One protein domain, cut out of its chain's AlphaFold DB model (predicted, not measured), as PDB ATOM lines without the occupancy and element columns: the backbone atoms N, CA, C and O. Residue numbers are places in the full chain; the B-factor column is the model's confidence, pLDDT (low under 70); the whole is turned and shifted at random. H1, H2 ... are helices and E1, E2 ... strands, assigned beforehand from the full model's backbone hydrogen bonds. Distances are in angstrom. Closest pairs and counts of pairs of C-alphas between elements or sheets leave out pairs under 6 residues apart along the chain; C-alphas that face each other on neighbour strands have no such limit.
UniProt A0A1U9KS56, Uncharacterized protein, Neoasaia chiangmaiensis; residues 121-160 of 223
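This is residues 121 to 160 of the 223 residues of an uncharacterized protein of Neoasaia chiangmaiensis (UniProt A0A1U9KS56). A two-stranded antiparallel ribbon, E1 and E2, makes one end of an elongated shape, and a helical hairpin, H1 and H2, makes the other. The 40 printed residues have two named strands and two named helices, in the order E1, H1, H2, E2, class mixed. The whole is compact, with a radius of gyration of the C-alphas of 9.9 A and spans of 32 by 18 by 13 A.

Find C-alpha 121 at (42.040, -40.938, 30.979), where E1, residues 121 to 124, begins. Its partner E2, residues 155 to 159, covers 12.8 A and ends at (47.935, -38.188, 32.034). Between them, H1, residues 127 to 135, covers 12.4 A and H2, residues 138 to 150, 19.0 A.

Look across E1 and E2, antiparallel at 143 degrees, for N 158 and O 121, 2.8 A apart. The closest C-alphas of E1 and H1, Leu 124 and His 130, are 5.1 A apart. H1 and H2 touch, closest at the C-alphas of Val 133 and Ala 144, 5.6 A, with a shallow tilt of 19 degrees, opposite ways. E1 and H2 are apart, as are H1 and E2. In H1 and H2 every O i to N i+4 pair is within hydrogen-bond range.

The two farthest C-alphas, Lys 139 and Gly 160, are 32.1 A apart. The printed part has no cut, its three links are tight, and no printed residue is under 70 in pLDDT.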
ATOM      1  N   GLU A 121      43.408 -40.955  31.473       82.31
ATOM      2  CA  GLU A 121      42.040 -40.938  30.979       82.31
ATOM      3  C   GLU A 121      42.068 -40.733  29.464       82.31
ATOM      4  O   GLU A 121      42.711 -39.811  28.953       82.31
ATOM      5  N   LYS A 122      41.372 -41.600  28.727       83.81
ATOM      6  CA  LYS A 122      41.215 -41.450  27.282       83.81
ATOM      7  C   LYS A 122      39.950 -40.650  26.998       83.81
ATOM      8  O   LYS A 122      38.846 -41.166  27.156       83.81
ATOM      9  N   ARG A 123      40.112 -39.427  26.500       84.44
ATOM     10  CA  ARG A 123      38.999 -38.556  26.099       84.44
ATOM     11  C   ARG A 123      39.306 -37.828  24.796       84.44
ATOM     12  O   ARG A 123      40.432 -37.871  24.297       84.44
ATOM     13  N   LEU A 124      38.291 -37.197  24.215       81.25
ATOM     14  CA  LEU A 124      38.525 -36.287  23.099       81.25
ATOM     15  C   LEU A 124      39.182 -35.007  23.627       81.25
ATOM     16  O   LEU A 124      38.935 -34.595  24.760       81.25
ATOM     17  N   ASN A 125      40.040 -34.403  22.809       80.75
ATOM     18  CA  ASN A 125      40.696 -33.134  23.119       80.75
ATOM     19  C   ASN A 125      39.701 -31.982  23.353       80.75
ATOM     20  O   ASN A 125      40.005 -31.090  24.140       80.75
ATOM     21  N   ASP A 126      38.519 -32.028  22.730       82.56
ATOM     22  CA  ASP A 126      37.400 -31.124  23.015       82.56
ATOM     23  C   ASP A 126      36.441 -31.743  24.063       82.56
ATOM     24  O   ASP A 126      35.799 -32.766  23.780       82.56
ATOM     25  N   PRO A 127      36.292 -31.135  25.259       81.81
ATOM     26  CA  PRO A 127      35.405 -31.636  26.311       81.81
ATOM     27  C   PRO A 127      33.915 -31.650  25.942       81.81
ATOM     28  O   PRO A 127      33.203 -32.573  26.335       81.81
ATOM     29  N   ARG A 128      33.427 -30.659  25.182       86.19
ATOM     30  CA  ARG A 128      32.008 -30.562  24.794       86.19
ATOM     31  C   ARG A 128      31.657 -31.677  23.817       86.19
ATOM     32  O   ARG A 128      30.614 -32.323  23.930       86.19
ATOM     33  N   VAL A 129      32.557 -31.935  22.868       87.75
ATOM     34  CA  VAL A 129      32.408 -33.037  21.914       87.75
ATOM     35  C   VAL A 129      32.541 -34.384  22.624       87.75
ATOM     36  O   VAL A 129      31.752 -35.290  22.349       87.75
ATOM     37  N   HIS A 130      33.473 -34.510  23.576       89.31
ATOM     38  CA  HIS A 130      33.609 -35.708  24.406       89.31
ATOM     39  C   HIS A 130      32.304 -36.059  25.131       89.31
ATOM     40  O   HIS A 130      31.845 -37.198  25.047       89.31
ATOM     41  N   GLU A 131      31.668 -35.080  25.773       89.69
ATOM     42  CA  GLU A 131      30.405 -35.279  26.482       89.69
ATOM     43  C   GLU A 131      29.264 -35.671  25.533       89.69
ATOM     44  O   GLU A 131      28.525 -36.624  25.794       89.69
ATOM     45  N   LYS A 132      29.143 -34.991  24.385       89.88
ATOM     46  CA  LYS A 132      28.134 -35.309  23.363       89.88
ATOM     47  C   LYS A 132      28.278 -36.742  22.844       89.88
ATOM     48  O   LYS A 132      27.280 -37.449  22.705       89.88
ATOM     49  N   VAL A 133      29.512 -37.179  22.583       92.25
ATOM     50  CA  VAL A 133      29.824 -38.563  22.195       92.25
ATOM     51  C   VAL A 133      29.495 -39.536  23.331       92.25
ATOM     52  O   VAL A 133      28.912 -40.588  23.071       92.25
ATOM     53  N   GLY A 134      29.813 -39.180  24.578       91.25
ATOM     54  CA  GLY A 134      29.545 -39.998  25.764       91.25
ATOM     55  C   GLY A 134      28.055 -40.217  26.049       91.25
ATOM     56  O   GLY A 134      27.666 -41.307  26.466       91.25
ATOM     57  N   ARG A 135      27.205 -39.218  25.774       92.94
ATOM     58  CA  ARG A 135      25.739 -39.318  25.922       92.94
ATOM     59  C   ARG A 135      25.084 -40.181  24.834       92.94
ATOM     60  O   ARG A 135      24.021 -40.759  25.064       92.94
ATOM     61  N   ALA A 136      25.690 -40.276  23.650       92.38
ATOM     62  CA  ALA A 136      25.148 -41.034  22.525       92.38
ATOM     63  C   ALA A 136      25.365 -42.553  22.676       92.38
ATOM     64  O   ALA A 136      26.365 -43.017  23.225       92.38
ATOM     65  N   LYS A 137      24.447 -43.363  22.126       93.25
ATOM     66  CA  LYS A 137      24.513 -44.837  22.166       93.25
ATOM     67  C   LYS A 137      24.380 -45.454  20.768       93.25
ATOM     68  O   LYS A 137      23.808 -44.855  19.859       93.25
ATOM     69  N   GLY A 138      24.927 -46.659  20.586       93.69
ATOM     70  CA  GLY A 138      24.783 -47.449  19.356       93.69
ATOM     71  C   GLY A 138      25.232 -46.715  18.083       93.69
ATOM     72  O   GLY A 138      26.331 -46.162  18.023       93.69
ATOM     73  N   LYS A 139      24.374 -46.701  17.051       93.69
ATOM     74  CA  LYS A 139      24.647 -46.051  15.752       93.69
ATOM     75  C   LYS A 139      24.881 -44.542  15.887       93.69
ATOM     76  O   LYS A 139      25.771 -44.011  15.230       93.69
ATOM     77  N   ALA A 140      24.143 -43.869  16.774       91.88
ATOM     78  CA  ALA A 140      24.291 -42.433  17.008       91.88
ATOM     79  C   ALA A 140      25.678 -42.085  17.569       91.88
ATOM     80  O   ALA A 140      26.270 -41.087  17.165       91.88
ATOM     81  N   ARG A 141      26.238 -42.946  18.431       93.75
ATOM     82  CA  ARG A 141      27.605 -42.774  18.939       93.75
ATOM     83  C   ARG A 141      28.644 -42.861  17.825       93.75
ATOM     84  O   ARG A 141      29.493 -41.985  17.733       93.75
ATOM     85  N   LYS A 142      28.540 -43.862  16.942       93.19
ATOM     86  CA  LYS A 142      29.457 -44.010  15.795       93.19
ATOM     87  C   LYS A 142      29.418 -42.786  14.873       93.19
ATOM     88  O   LYS A 142      30.464 -42.308  14.447       93.19
ATOM     89  N   MET A 143      28.224 -42.249  14.610       93.56
ATOM     90  CA  MET A 143      28.062 -41.020  13.822       93.56
ATOM     91  C   MET A 143      28.667 -39.799  14.525       93.56
ATOM     92  O   MET A 143      29.350 -39.005  13.886       93.56
ATOM     93  N   ALA A 144      28.461 -39.663  15.839       92.50
ATOM     94  CA  ALA A 144      29.042 -38.580  16.627       92.50
ATOM     95  C   ALA A 144      30.580 -38.651  16.663       92.50
ATOM     96  O   ALA A 144      31.235 -37.624  16.523       92.50
ATOM     97  N   GLU A 145      31.160 -39.848  16.786       92.81
ATOM     98  CA  GLU A 145      32.613 -40.062  16.726       92.81
ATOM     99  C   GLU A 145      33.184 -39.752  15.334       92.81
ATOM    100  O   GLU A 145      34.226 -39.104  15.224       92.81
ATOM    101  N   ALA A 146      32.495 -40.165  14.266       93.25
ATOM    102  CA  ALA A 146      32.889 -39.845  12.895       93.25
ATOM    103  C   ALA A 146      32.858 -38.332  12.641       93.25
ATOM    104  O   ALA A 146      33.813 -37.780  12.094       93.25
ATOM    105  N   ARG A 147      31.801 -37.654  13.105       92.75
ATOM    106  CA  ARG A 147      31.684 -36.201  12.990       92.75
ATOM    107  C   ARG A 147      32.752 -35.478  13.805       92.75
ATOM    108  O   ARG A 147      33.429 -34.616  13.267       92.75
ATOM    109  N   ALA A 148      32.981 -35.899  15.049       90.56
ATOM    110  CA  ALA A 148      34.058 -35.371  15.883       90.56
ATOM    111  C   ALA A 148      35.417 -35.467  15.171       90.56
ATOM    112  O   ALA A 148      36.198 -34.520  15.181       90.56
ATOM    113  N   ARG A 149      35.694 -36.597  14.507       90.88
ATOM    114  CA  ARG A 149      36.933 -36.783  13.743       90.88
ATOM    115  C   ARG A 149      37.040 -35.823  12.553       90.88
ATOM    116  O   ARG A 149      38.140 -35.315  12.317       90.88
ATOM    117  N   GLN A 150      35.941 -35.606  11.824       88.50
ATOM    118  CA  GLN A 150      35.858 -34.643  10.716       88.50
ATOM    119  C   GLN A 150      36.085 -33.209  11.202       88.50
ATOM    120  O   GLN A 150      36.872 -32.490  10.600       88.50
ATOM    121  N   ASP A 151      35.510 -32.849  12.349       87.25
ATOM    122  CA  ASP A 151      35.661 -31.538  12.990       87.25
ATOM    123  C   ASP A 151      37.042 -31.361  13.679       87.25
ATOM    124  O   ASP A 151      37.243 -30.457  14.483       87.25
ATOM    125  N   GLY A 152      38.014 -32.241  13.405       85.25
ATOM    126  CA  GLY A 152      39.390 -32.123  13.906       85.25
ATOM    127  C   GLY A 152      39.627 -32.662  15.321       85.25
ATOM    128  O   GLY A 152      40.769 -32.671  15.781       85.25
ATOM    129  N   CYS A 153      38.610 -33.196  16.001       85.44
ATOM    130  CA  CYS A 153      38.793 -33.780  17.329       85.44
ATOM    131  C   CYS A 153      39.605 -35.080  17.258       85.44
ATOM    132  O   CYS A 153      39.510 -35.871  16.307       85.44
ATOM    133  N   ARG A 154      40.415 -35.328  18.287       84.44
ATOM    134  CA  ARG A 154      41.275 -36.508  18.411       84.44
ATOM    135  C   ARG A 154      41.146 -37.106  19.800       84.44
ATOM    136  O   ARG A 154      41.042 -36.390  20.793       84.44
ATOM    137  N   TRP A 155      41.170 -38.433  19.857       82.19
ATOM    138  CA  TRP A 155      41.296 -39.155  21.116       82.19
ATOM    139  C   TRP A 155      42.723 -39.016  21.622       82.19
ATOM    140  O   TRP A 155      43.659 -39.389  20.917       82.19
ATOM    141  N   ILE A 156      42.874 -38.516  22.840       84.12
ATOM    142  CA  ILE A 156      44.168 -38.338  23.491       84.12
ATOM    143  C   ILE A 156      44.123 -38.905  24.909       84.12
ATOM    144  O   ILE A 156      43.057 -39.026  25.519       84.12
ATOM    145  N   ASN A 157      45.294 -39.282  25.420       80.56
ATOM    146  CA  ASN A 157      45.451 -39.740  26.794       80.56
ATOM    147  C   ASN A 157      45.829 -38.547  27.668       80.56
ATOM    148  O   ASN A 157      46.943 -38.031  27.581       80.56
ATOM    149  N   PHE A 158      44.913 -38.125  28.525       78.12
ATOM    150  CA  PHE A 158      45.207 -37.161  29.570       78.12
ATOM    151  C   PHE A 158      45.880 -37.894  30.719       78.12
ATOM    152  O   PHE A 158      45.270 -38.761  31.338       78.12
ATOM    153  N   CYS A 159      47.146 -37.574  30.970       77.81
ATOM    154  CA  CYS A 159      47.935 -38.188  32.034       77.81
ATOM    155  C   CYS A 159      47.977 -37.258  33.259       77.81
ATOM    156  O   CYS A 159      48.032 -36.036  33.105       77.81
ATOM    157  N   GLY A 160      47.981 -37.823  34.468       72.38
ATOM    158  CA  GLY A 160      48.062 -37.062  35.719       72.38
ATOM    159  C   GLY A 160      46.727 -36.871  36.443       72.38
ATOM    160  O   GLY A 160      45.688 -37.400  36.049       72.38
TER     161      GLY A 160